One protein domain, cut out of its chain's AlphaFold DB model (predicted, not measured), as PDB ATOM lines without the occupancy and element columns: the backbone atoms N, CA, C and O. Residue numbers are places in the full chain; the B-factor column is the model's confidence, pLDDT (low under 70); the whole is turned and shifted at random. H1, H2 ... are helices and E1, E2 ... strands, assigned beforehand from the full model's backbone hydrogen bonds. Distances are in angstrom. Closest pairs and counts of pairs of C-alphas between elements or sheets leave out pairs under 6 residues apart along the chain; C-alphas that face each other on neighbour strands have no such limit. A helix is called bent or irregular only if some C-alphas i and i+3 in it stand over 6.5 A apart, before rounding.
ATOM      1  N   PHE A  28      -1.570   0.199  44.990       50.12
ATOM      2  CA  PHE A  28      -1.316  -0.820  46.002       50.12
ATOM      3  C   PHE A  28      -1.237  -0.284  47.449       50.12
ATOM      4  O   PHE A  28      -1.673  -0.972  48.372       50.12
ATOM      5  N   SER A  29      -0.715   0.931  47.688       57.56
ATOM      6  CA  SER A  29      -0.568   1.466  49.057       57.56
ATOM      7  C   SER A  29      -1.904   1.929  49.645       57.56
ATOM      8  O   SER A  29      -2.207   1.648  50.805       57.56
ATOM      9  N   ILE A  30      -2.747   2.555  48.820       64.00
ATOM     10  CA  ILE A  30      -4.096   2.988  49.204       64.00
ATOM     11  C   ILE A  30      -4.987   1.767  49.477       64.00
ATOM     12  O   ILE A  30      -5.786   1.776  50.409       64.00
ATOM     13  N   GLU A  31      -4.828   0.678  48.719       62.75
ATOM     14  CA  GLU A  31      -5.582  -0.562  48.934       62.75
ATOM     15  C   GLU A  31      -5.307  -1.180  50.308       62.75
ATOM     16  O   GLU A  31      -6.246  -1.531  51.028       62.75
ATOM     17  N   ASN A  32      -4.032  -1.303  50.680       73.31
ATOM     18  CA  ASN A  32      -3.652  -1.864  51.974       73.31
ATOM     19  C   ASN A  32      -4.148  -0.994  53.126       73.31
ATOM     20  O   ASN A  32      -4.616  -1.526  54.131       73.31
ATOM     21  N   LEU A  33      -4.129   0.328  52.947       71.88
ATOM     22  CA  LEU A  33      -4.662   1.265  53.926       71.88
ATOM     23  C   LEU A  33      -6.179   1.109  54.098       71.88
ATOM     24  O   LEU A  33      -6.655   1.006  55.226       71.88
ATOM     25  N   ILE A  34      -6.943   1.008  53.004       71.31
ATOM     26  CA  ILE A  34      -8.403   0.827  53.069       71.31
ATOM     27  C   ILE A  34      -8.753  -0.547  53.663       71.31
ATOM     28  O   ILE A  34      -9.644  -0.631  54.506       71.31
ATOM     29  N   LYS A  35      -8.049  -1.628  53.292       74.25
ATOM     30  CA  LYS A  35      -8.261  -2.961  53.890       74.25
ATOM     31  C   LYS A  35      -7.969  -2.969  55.384       74.25
ATOM     32  O   LYS A  35      -8.759  -3.527  56.140       74.25
ATOM     33  N   LYS A  36      -6.858  -2.351  55.795       81.75
ATOM     34  CA  LYS A  36      -6.475  -2.212  57.202       81.75
ATOM     35  C   LYS A  36      -7.540  -1.432  57.973       81.75
ATOM     36  O   LYS A  36      -8.056  -1.950  58.951       81.75
ATOM     37  N   THR A  37      -7.961  -0.283  57.445       75.69
ATOM     38  CA  THR A  37      -8.983   0.572  58.068       75.69
ATOM     39  C   THR A  37     -10.321  -0.155  58.205       75.69
ATOM     40  O   THR A  37     -10.908  -0.173  59.279       75.69
ATOM     41  N   VAL A  38     -10.809  -0.816  57.148       71.88
ATOM     42  CA  VAL A  38     -12.077  -1.565  57.222       71.88
ATOM     43  C   VAL A  38     -11.964  -2.744  58.189       71.88
ATOM     44  O   VAL A  38     -12.919  -3.024  58.903       71.88
ATOM     45  N   LYS A  39     -10.807  -3.417  58.257       79.25
ATOM     46  CA  LYS A  39     -10.576  -4.514  59.205       79.25
ATOM     47  C   LYS A  39     -10.575  -4.021  60.650       79.25
ATOM     48  O   LYS A  39     -11.212  -4.646  61.487       79.25
ATOM     49  N   GLU A  40      -9.901  -2.911  60.927       82.06
ATOM     50  CA  GLU A  40      -9.873  -2.278  62.250       82.06
ATOM     51  C   GLU A  40     -11.271  -1.826  62.679       82.06
ATOM     52  O   GLU A  40     -11.707  -2.152  63.779       82.06
ATOM     53  N   VAL A  41     -12.017  -1.178  61.779       76.12
ATOM     54  CA  VAL A  41     -13.404  -0.775  62.035       76.12
ATOM     55  C   VAL A  41     -14.272  -1.999  62.314       76.12
ATOM     56  O   VAL A  41     -14.954  -2.041  63.328       76.12
ATOM     57  N   CYS A  42     -14.225  -3.037  61.480       72.31
ATOM     58  CA  CYS A  42     -14.998  -4.251  61.730       72.31
ATOM     59  C   CYS A  42     -14.610  -4.925  63.057       72.31
ATOM     60  O   CYS A  42     -15.493  -5.245  63.843       72.31
ATOM     61  N   ASN A  43     -13.321  -5.065  63.363       79.31
ATOM     62  CA  ASN A  43     -12.872  -5.621  64.643       79.31
ATOM     63  C   ASN A  43     -13.317  -4.788  65.857       79.31
ATOM     64  O   ASN A  43     -13.408  -5.332  66.949       79.31
ATOM     65  N   SER A  44     -13.600  -3.492  65.691       83.44
ATOM     66  CA  SER A  44     -14.151  -2.663  66.774       83.44
ATOM     67  C   SER A  44     -15.651  -2.878  67.016       83.44
ATOM     68  O   SER A  44     -16.156  -2.508  68.071       83.44
ATOM     69  N   PHE A  45     -16.367  -3.466  66.050       73.88
ATOM     70  CA  PHE A  45     -17.816  -3.677  66.110       73.88
ATOM     71  C   PHE A  45     -18.233  -5.120  66.416       73.88
ATOM     72  O   PHE A  45     -19.386  -5.332  66.783       73.88
ATOM     73  N   PHE A  46     -17.338  -6.093  66.247       79.69
ATOM     74  CA  PHE A  46     -17.624  -7.524  66.380       79.69
ATOM     75  C   PHE A  46     -16.728  -8.147  67.457       79.69
ATOM     76  O   PHE A  46     -15.555  -7.782  67.567       79.69
ATOM     77  N   SER A  47     -17.268  -9.070  68.258       80.81
ATOM     78  CA  SER A  47     -16.496  -9.761  69.303       80.81
ATOM     79  C   SER A  47     -15.484 -10.751  68.704       80.81
ATOM     80  O   SER A  47     -15.516 -11.058  67.510       80.81
ATOM     81  N   GLU A  48     -14.557 -11.276  69.514       73.81
ATOM     82  CA  GLU A  48     -13.558 -12.238  69.016       73.81
ATOM     83  C   GLU A  48     -14.177 -13.522  68.443       73.81
ATOM     84  O   GLU A  48     -13.628 -14.086  67.494       73.81
ATOM     85  N   ASP A  49     -15.347 -13.921  68.944       70.50
ATOM     86  CA  ASP A  49     -16.106 -15.081  68.462       70.50
ATOM     87  C   ASP A  49     -16.792 -14.818  67.104       70.50
ATOM     88  O   ASP A  49     -17.235 -15.744  66.427       70.50
ATOM     89  N   GLU A  50     -16.841 -13.557  66.660       70.94
ATOM     90  CA  GLU A  50     -17.467 -13.109  65.410       70.94
ATOM     91  C   GLU A  50     -16.441 -12.764  64.312       70.94
ATOM     92  O   GLU A  50     -16.794 -12.196  63.272       70.94
ATOM     93  N   ARG A  51     -15.161 -13.131  64.482       70.81
ATOM     94  CA  ARG A  51     -14.095 -12.892  63.479       70.81
ATOM     95  C   ARG A  51     -14.442 -13.423  62.083       70.81
ATOM     96  O   ARG A  51     -14.069 -12.804  61.084       70.81
ATOM     97  N   ASP A  52     -15.214 -14.505  62.001       61.56
ATOM     98  CA  ASP A  52     -15.713 -15.050  60.734       61.56
ATOM     99  C   ASP A  52     -16.603 -14.050  59.971       61.56
ATOM    100  O   ASP A  52     -16.579 -14.010  58.737       61.56
ATOM    101  N   VAL A  53     -17.344 -13.190  60.680       65.31
ATOM    102  CA  VAL A  53     -18.190 -12.129  60.105       65.31
ATOM    103  C   VAL A  53     -17.330 -10.995  59.546       65.31
ATOM    104  O   VAL A  53     -17.595 -10.501  58.447       65.31
ATOM    105  N   VAL A  54     -16.257 -10.618  60.245       68.31
ATOM    106  CA  VAL A  54     -15.305  -9.596  59.780       68.31
ATOM    107  C   VAL A  54     -14.591 -10.050  58.509       68.31
ATOM    108  O   VAL A  54     -14.570  -9.330  57.503       68.31
ATOM    109  N   ASP A  55     -14.070 -11.276  58.509       66.88
ATOM    110  CA  ASP A  55     -13.428 -11.866  57.335       66.88
ATOM    111  C   ASP A  55     -14.405 -11.987  56.157       66.88
ATOM    112  O   ASP A  55     -14.031 -11.771  54.996       66.88
ATOM    113  N   LEU A  56     -15.681 -12.261  56.437       56.62
ATOM    114  CA  LEU A  56     -16.744 -12.290  55.439       56.62
ATOM    115  C   LEU A  56     -17.023 -10.902  54.838       56.62
ATOM    116  O   LEU A  56     -17.150 -10.780  53.612       56.62
ATOM    117  N   ILE A  57     -17.095  -9.853  55.661       65.00
ATOM    118  CA  ILE A  57     -17.300  -8.464  55.220       65.00
ATOM    119  C   ILE A  57     -16.132  -8.018  54.337       65.00
ATOM    120  O   ILE A  57     -16.348  -7.538  53.219       65.00
ATOM    121  N   LEU A  58     -14.894  -8.264  54.768       67.50
ATOM    122  CA  LEU A  58     -13.692  -7.930  54.003       67.50
ATOM    123  C   LEU A  58     -13.644  -8.675  52.663       67.50
ATOM    124  O   LEU A  58     -13.383  -8.068  51.617       67.50
ATOM    125  N   ARG A  59     -13.969  -9.973  52.642       63.31
ATOM    126  CA  ARG A  59     -14.060 -10.746  51.390       63.31
ATOM    127  C   ARG A  59     -15.154 -10.222  50.462       63.31
ATOM    128  O   ARG A  59     -14.950 -10.209  49.247       63.31
ATOM    129  N   ASN A  60     -16.285  -9.761  50.988       61.72
ATOM    130  CA  ASN A  60     -17.369  -9.203  50.175       61.72
ATOM    131  C   ASN A  60     -17.029  -7.818  49.599       61.72
ATOM    132  O   ASN A  60     -17.297  -7.577  48.417       61.72
ATOM    133  N   ILE A  61     -16.402  -6.944  50.392       65.62
ATOM    134  CA  ILE A  61     -16.016  -5.583  49.983       65.62
ATOM    135  C   ILE A  61     -14.870  -5.630  48.965       65.62
ATOM    136  O   ILE A  61     -14.959  -5.023  47.891       65.62
ATOM    137  N   PHE A  62     -13.811  -6.389  49.253       63.53
ATOM    138  CA  PHE A  62     -12.580  -6.364  48.455       63.53
ATOM    139  C   PHE A  62     -12.477  -7.502  47.432       63.53
ATOM    140  O   PHE A  62     -11.851  -7.336  46.382       63.53
ATOM    141  N   GLY A  63     -13.152  -8.635  47.649       56.78
ATOM    142  CA  GLY A  63     -13.074  -9.807  46.766       56.78
ATOM    143  C   GLY A  63     -13.725  -9.632  45.387       56.78
ATOM    144  O   GLY A  63     -13.501 -10.455  44.495       56.78
ATOM    145  N   ARG A  64     -14.520  -8.571  45.166       52.62
ATOM    146  CA  ARG A  64     -15.197  -8.312  43.876       52.62
ATOM    147  C   ARG A  64     -14.469  -7.352  42.936       52.62
ATOM    148  O   ARG A  64     -14.657  -7.482  41.727       52.62
ATOM    149  N   LYS A  65     -13.683  -6.394  43.439       49.12
ATOM    150  CA  LYS A  65     -13.106  -5.327  42.593       49.12
ATOM    151  C   LYS A  65     -11.685  -5.611  42.092       49.12
ATOM    152  O   LYS A  65     -11.351  -5.129  41.011       49.12
ATOM    153  N   PHE A  66     -10.889  -6.422  42.797       45.84
ATOM    154  CA  PHE A  66      -9.440  -6.489  42.545       45.84
ATOM    155  C   PHE A  66      -8.906  -7.720  41.802       45.84
ATOM    156  O   PHE A  66      -7.825  -7.653  41.224       45.84
ATOM    157  N   LEU A  67      -9.696  -8.789  41.641       44.19
ATOM    158  CA  LEU A  67      -9.450  -9.749  40.553       44.19
ATOM    159  C   LEU A  67      -9.975  -9.129  39.249       44.19
ATOM    160  O   LEU A  67     -11.070  -9.391  38.755       44.19
ATOM    161  N   HIS A  68      -9.178  -8.181  38.783       47.34
ATOM    162  CA  HIS A  68      -9.382  -7.237  37.707       47.34
ATOM    163  C   HIS A  68      -9.954  -7.895  36.436       47.34
ATOM    164  O   HIS A  68      -9.448  -8.907  35.949       47.34
ATOM    165  N   LYS A  69     -10.941  -7.247  35.800       47.62
ATOM    166  CA  LYS A  69     -11.401  -7.573  34.431       47.62
ATOM    167  C   LYS A  69     -10.253  -7.613  33.400       47.62
ATOM    168  O   LYS A  69     -10.436  -8.231  32.354       47.62
ATOM    169  N   LYS A  70      -9.106  -6.965  33.670       44.84
ATOM    170  CA  LYS A  70      -7.876  -7.048  32.860       44.84
ATOM    171  C   LYS A  70      -7.040  -8.303  33.177       44.84
ATOM    172  O   LYS A  70      -6.685  -9.008  32.245       44.84
ATOM    173  N   THR A  71      -6.837  -8.659  34.447       56.28
ATOM    174  CA  THR A  71      -6.061  -9.848  34.863       56.28
ATOM    175  C   THR A  71      -6.806 -11.160  34.588       56.28
ATOM    176  O   THR A  71      -6.231 -12.091  34.036       56.28
ATOM    177  N   ILE A  72      -8.124 -11.223  34.836       57.09
ATOM    178  CA  ILE A  72      -8.941 -12.418  34.538       57.09
ATOM    179  C   ILE A  72      -9.015 -12.699  33.031       57.09
ATOM    180  O   ILE A  72      -9.116 -13.856  32.630       57.09
ATOM    181  N   LYS A  73      -8.968 -11.667  32.173       61.66
ATOM    182  CA  LYS A  73      -8.960 -11.858  30.712       61.66
ATOM    183  C   LYS A  73      -7.689 -12.551  30.208       61.66
ATOM    184  O   LYS A  73      -7.783 -13.197  29.167       61.66
ATOM    185  N   ASN A  74      -6.588 -12.476  30.954       75.00
ATOM    186  CA  ASN A  74      -5.321 -13.121  30.605       75.00
ATOM    187  C   ASN A  74      -5.180 -14.524  31.209       75.00
ATOM    188  O   ASN A  74      -4.388 -15.310  30.709       75.00
ATOM    189  N   LEU A  75      -5.989 -14.870  32.217       80.62
ATOM    190  CA  LEU A  75      -6.037 -16.233  32.745       80.62
ATOM    191  C   LEU A  75      -6.515 -17.215  31.669       80.62
ATOM    192  O   LEU A  75      -7.506 -16.952  30.966       80.62
ATOM    193  N   SER A  76      -5.863 -18.368  31.607       88.69
ATOM    194  CA  SER A  76      -6.287 -19.544  30.856       88.69
ATOM    195  C   SER A  76      -7.690 -19.997  31.278       88.69
ATOM    196  O   SER A  76      -8.226 -19.630  32.331       88.69
ATOM    197  N   LYS A  77      -8.343 -20.812  30.440       89.69
ATOM    198  CA  LYS A  77      -9.674 -21.350  30.771       89.69
ATOM    199  C   LYS A  77      -9.658 -22.174  32.060       89.69
ATOM    200  O   LYS A  77     -10.630 -22.105  32.814       89.69
ATOM    201  N   GLU A  78      -8.572 -22.902  32.293       91.62
ATOM    202  CA  GLU A  78      -8.378 -23.758  33.458       91.62
ATOM    203  C   GLU A  78      -8.186 -22.936  34.740       91.62
ATOM    204  O   GLU A  78      -8.895 -23.166  35.715       91.62
ATOM    205  N   GLU A  79      -7.336 -21.905  34.736       89.50
ATOM    206  CA  GLU A  79      -7.165 -21.016  35.902       89.50
ATOM    207  C   GLU A  79      -8.481 -20.335  36.286       89.50
ATOM    208  O   GLU A  79      -8.855 -20.266  37.459       89.50
ATOM    209  N   ARG A  80      -9.257 -19.891  35.287       88.88
ATOM    210  CA  ARG A  80     -10.598 -19.351  35.551       88.88
ATOM    211  C   ARG A  80     -11.528 -20.408  36.139       88.88
ATOM    212  O   ARG A  80     -12.427 -20.042  36.894       88.88
ATOM    213  N   ALA A  81     -11.392 -21.674  35.747       92.12
ATOM    214  CA  ALA A  81     -12.180 -22.772  36.295       92.12
ATOM    215  C   ALA A  81     -11.806 -23.054  37.757       92.12
ATOM    216  O   ALA A  81     -12.716 -23.072  38.588       92.12
ATOM    217  N   LYS A  82     -10.510 -23.132  38.086       92.44
ATOM    218  CA  LYS A  82      -9.999 -23.258  39.466       92.44
ATOM    219  C   LYS A  82     -10.544 -22.149  40.371       92.44
ATOM    220  O   LYS A  82     -11.246 -22.433  41.339       92.44
ATOM    221  N   ALA A  83     -10.399 -20.888  39.959       88.88
ATOM    222  CA  ALA A  83     -10.892 -19.738  40.725       88.88
ATOM    223  C   ALA A  83     -12.423 -19.734  40.940       88.88
ATOM    224  O   ALA A  83     -12.930 -19.145  41.898       88.88
ATOM    225  N   ARG A  84     -13.210 -20.351  40.044       90.19
ATOM    226  CA  ARG A  84     -14.661 -20.519  40.252       90.19
ATOM    227  C   ARG A  84     -14.971 -21.680  41.190       90.19
ATOM    228  O   ARG A  84     -15.891 -21.553  41.998       90.19
ATOM    229  N   LEU A  85     -14.234 -22.786  41.082       91.81
ATOM    230  CA  LEU A  85     -14.387 -23.950  41.955       91.81
ATOM    231  C   LEU A  85     -14.092 -23.597  43.413       91.81
ATOM    232  O   LEU A  85     -14.865 -23.981  44.285       91.81
ATOM    233  N   GLU A  86     -13.095 -22.757  43.679       90.25
ATOM    234  CA  GLU A  86     -12.855 -22.206  45.021       90.25
ATOM    235  C   GLU A  86     -14.082 -21.448  45.556       90.25
ATOM    236  O   GLU A  86     -14.531 -21.659  46.683       90.25
ATOM    237  N   LYS A  87     -14.714 -20.628  44.705       89.31
ATOM    238  CA  LYS A  87     -15.936 -19.879  45.043       89.31
ATOM    239  C   LYS A  87     -17.174 -20.764  45.192       89.31
ATOM    240  O   LYS A  87     -18.176 -20.308  45.745       89.31
ATOM    241  N   LYS A  88     -17.157 -22.003  44.685       90.62
ATOM    242  CA  LYS A  88     -18.303 -22.930  44.723       90.62
ATOM    243  C   LYS A  88     -18.743 -23.225  46.153       90.62
ATOM    244  O   LYS A  88     -19.948 -23.288  46.376       90.62
ATOM    245  N   LYS A  89     -17.798 -23.328  47.095       86.31
ATOM    246  CA  LYS A  89     -18.059 -23.595  48.522       86.31
ATOM    247  C   LYS A  89     -18.921 -22.515  49.186       86.31
ATOM    248  O   LYS A  89     -19.687 -22.815  50.086       86.31
ATOM    249  N   PHE A  90     -18.845 -21.278  48.695       86.62
ATOM    250  CA  PHE A  90     -19.574 -20.119  49.229       86.62
ATOM    251  C   PHE A  90     -20.854 -19.792  48.437       86.62
ATOM    252  O   PHE A  90     -21.584 -18.853  48.758       86.62
ATOM    253  N   CYS A  91     -21.111 -20.524  47.353       90.12
ATOM    254  CA  CYS A  91     -22.166 -20.218  46.399       90.12
ATOM    255  C   CYS A  91     -23.549 -20.533  46.977       90.12
ATOM    256  O   CYS A  91     -23.795 -21.649  47.420       90.12
ATOM    257  N   GLY A  92     -24.468 -19.567  46.935       86.19
ATOM    258  CA  GLY A  92     -25.809 -19.724  47.504       86.19
ATOM    259  C   GLY A  92     -25.892 -19.555  49.026       86.19
ATOM    260  O   GLY A  92     -26.981 -19.262  49.507       86.19
ATOM    261  N   LEU A  93     -24.775 -19.670  49.755       83.81
ATOM    262  CA  LEU A  93     -24.712 -19.441  51.205       83.81
ATOM    263  C   LEU A  93     -24.711 -17.943  51.528       83.81
ATOM    264  O   LEU A  93     -25.529 -17.456  52.301       83.81
ATOM    265  N   TYR A  94     -23.834 -17.199  50.854       80.31
ATOM    266  CA  TYR A  94     -23.649 -15.765  51.063       80.31
ATOM    267  C   TYR A  94     -24.229 -14.965  49.905       80.31
ATOM    268  O   TYR A  94     -24.364 -15.481  48.798       80.31
ATOM    269  N   GLY A  95     -24.555 -13.697  50.128       79.25
ATOM    270  CA  GLY A  95     -25.291 -12.862  49.191       79.25
ATOM    271  C   GLY A  95     -25.186 -11.391  49.534       79.25
ATOM    272  O   GLY A  95     -24.607 -11.017  50.545       79.25
ATOM    273  N   ASN A  96     -25.710 -10.550  48.649       77.44
ATOM    274  CA  ASN A  96     -25.803  -9.120  48.910       77.44
ATOM    275  C   ASN A  96     -27.275  -8.712  48.940       77.44
ATOM    276  O   ASN A  96     -28.030  -9.157  48.061       77.44
ATOM    277  N   PRO A  97     -27.687  -7.854  49.886       77.81
ATOM    278  CA  PRO A  97     -28.948  -7.151  49.745       77.81
ATOM    279  C   PRO A  97     -28.882  -6.328  48.457       77.81
ATOM    280  O   PRO A  97     -27.935  -5.586  48.206       77.81
ATOM    281  N   THR A  98     -29.859  -6.538  47.589       81.19
ATOM    282  CA  THR A  98     -30.004  -5.828  46.323       81.19
ATOM    283  C   THR A  98     -31.354  -5.140  46.349       81.19
ATOM    284  O   THR A  98     -32.363  -5.790  46.601       81.19
ATOM    285  N   LEU A  99     -31.382  -3.835  46.104       78.38
ATOM    286  CA  LEU A  99     -32.637  -3.101  45.999       78.38
ATOM    287  C   LEU A  99     -33.267  -3.379  44.629       78.38
ATOM    288  O   LEU A  99     -32.659  -3.096  43.597       78.38
ATOM    289  N   ILE A 100     -34.466  -3.955  44.627       82.50
ATOM    290  CA  ILE A 100     -35.297  -4.168  43.438       82.50
ATOM    291  C   ILE A 100     -36.666  -3.571  43.757       82.50
ATOM    292  O   ILE A 100     -37.286  -3.984  44.733       82.50
ATOM    293  N   GLU A 101     -37.110  -2.582  42.976       85.62
ATOM    294  CA  GLU A 101     -38.415  -1.916  43.163       85.62
ATOM    295  C   GLU A 101     -38.633  -1.416  44.606       85.62
ATOM    296  O   GLU A 101     -39.662  -1.667  45.227       85.62
ATOM    297  N   ASN A 102     -37.622  -0.746  45.172       86.75
ATOM    298  CA  ASN A 102     -37.608  -0.245  46.556       86.75
ATOM    299  C   ASN A 102     -37.718  -1.322  47.654       86.75
ATOM    300  O   ASN A 102     -37.870  -0.987  48.826       86.75
ATOM    301  N   LYS A 103     -37.587  -2.610  47.317       80.62
ATOM    302  CA  LYS A 103     -37.499  -3.710  48.286       80.62
ATOM    303  C   LYS A 103     -36.070  -4.233  48.349       80.62
ATOM    304  O   LYS A 103     -35.457  -4.527  47.323       80.62
ATOM    305  N   ALA A 104     -35.529  -4.363  49.558       82.62
ATOM    306  CA  ALA A 104     -34.245  -5.019  49.770       82.62
ATOM    307  C   ALA A 104     -34.427  -6.535  49.617       82.62
ATOM    308  O   ALA A 104     -35.047  -7.188  50.454       82.62
ATOM    309  N   ILE A 105     -33.898  -7.100  48.534       84.88
ATOM    310  CA  ILE A 105     -33.946  -8.533  48.253       84.88
ATOM    311  C   ILE A 105     -32.549  -9.112  48.427       84.88
ATOM    312  O   ILE A 105     -31.595  -8.719  47.749       84.88
ATOM    313  N   TYR A 106     -32.416 -10.096  49.310       83.38
ATOM    314  CA  TYR A 106     -31.176 -10.848  49.436       83.38
ATOM    315  C   TYR A 106     -30.918 -11.643  48.152       83.38
ATOM    316  O   TYR A 106     -31.682 -12.538  47.786       83.38
ATOM    317  N   THR A 107     -29.831 -11.315  47.454       82.50
ATOM    318  CA  THR A 107     -29.406 -12.023  46.246       82.50
ATOM    319  C   THR A 107     -28.166 -12.851  46.560       82.50
ATOM    320  O   THR A 107     -27.067 -12.289  46.658       82.50
ATOM    321  N   PRO A 108     -28.295 -14.188  46.681       86.75
ATOM    322  CA  PRO A 108     -27.150 -15.036  46.958       86.75
ATOM    323  C   PRO A 108     -26.122 -14.961  45.826       86.75
ATOM    324  O   PRO A 108     -26.461 -14.987  44.634       86.75
ATOM    325  N   ALA A 109     -24.856 -14.879  46.216       85.56
ATOM    326  CA  ALA A 109     -23.693 -14.873  45.361       85.56
ATOM    327  C   ALA A 109     -23.642 -16.144  44.507       85.56
ATOM    328  O   ALA A 109     -24.029 -17.239  44.919       85.56
TER     329      ALA A 109
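What this domain is: This is residues 28 to 109 of the 524 residues of an uncharacterized protein of Thermodesulfobacteria bacterium (UniProt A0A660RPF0). A loose, open structure: H1 and H2 make a helical hairpin splayed as a V, and H2, residues 63 to 70, the short H3 and the folded-back H4 make a wide loop, H2 and H4 staying apart. A hairpin of two strands, E1 and E2, forms a separate piece at the end of the printed part. The 82 printed residues hold four named helices, then two named strands, antiparallel in order E1 - E2; the class is mostly helix. The radius of gyration of the C-alphas is 15.4 A, and the spans are 40 by 38 by 26 A.

Where its parts are: H1, residues 28 to 45, begins with C-alpha 28 at (-1.316, -0.820, 46.002) and is 26.2 A long. H2, residues 48 to 62, 21.4 A, is irregular: C-alphas 49 and 52 are 7.7 A apart. H3 is residues 71 to 74, 5.4 A. H4, residues 77 to 88, 16.5 A, begins with C-alpha 77 at (-9.674, -21.350, 30.771). E1 is residues 95 to 100, 14.5 A. E2, residues 103 to 108, 15.4 A, ends with C-alpha 108 at (-27.150, -15.036, 46.958).

How they stand to each other: H1 touches H2 with residues 35 to 43 alone; the closest C-alphas, of Cys 42 and Val 54, are 5.7 A apart. This hairpin runs opposite ways at a shallow tilt of 34.6 degrees, only just short of steep. H3 and H4 are close but not clearly touching, their closest C-alphas, of Ile 72 and Arg 80, 7.2 A apart. H2 is apart from H3 and H4. E1 and E2 are an antiparallel hairpin at 148 degrees, with N 98 and O 105 at 2.8 A and N 96 and O 107 at 3.0 A, within hydrogen-bond range. Both strands are apart from H1, H2 and H3. Every O i to N i+4 pair is within range in H1, 9 of 11 in H2 and 7 of 8 in H4; H3 is too short for one.

The domain as a whole: The two C-alphas farthest apart, of Ser 47 and Ser 76, are 41.0 A apart. The printed part has no cut and no long link. Mean pLDDT of the printed part is 74.3; residues 28 to 31 and 52 to 73 are under 70.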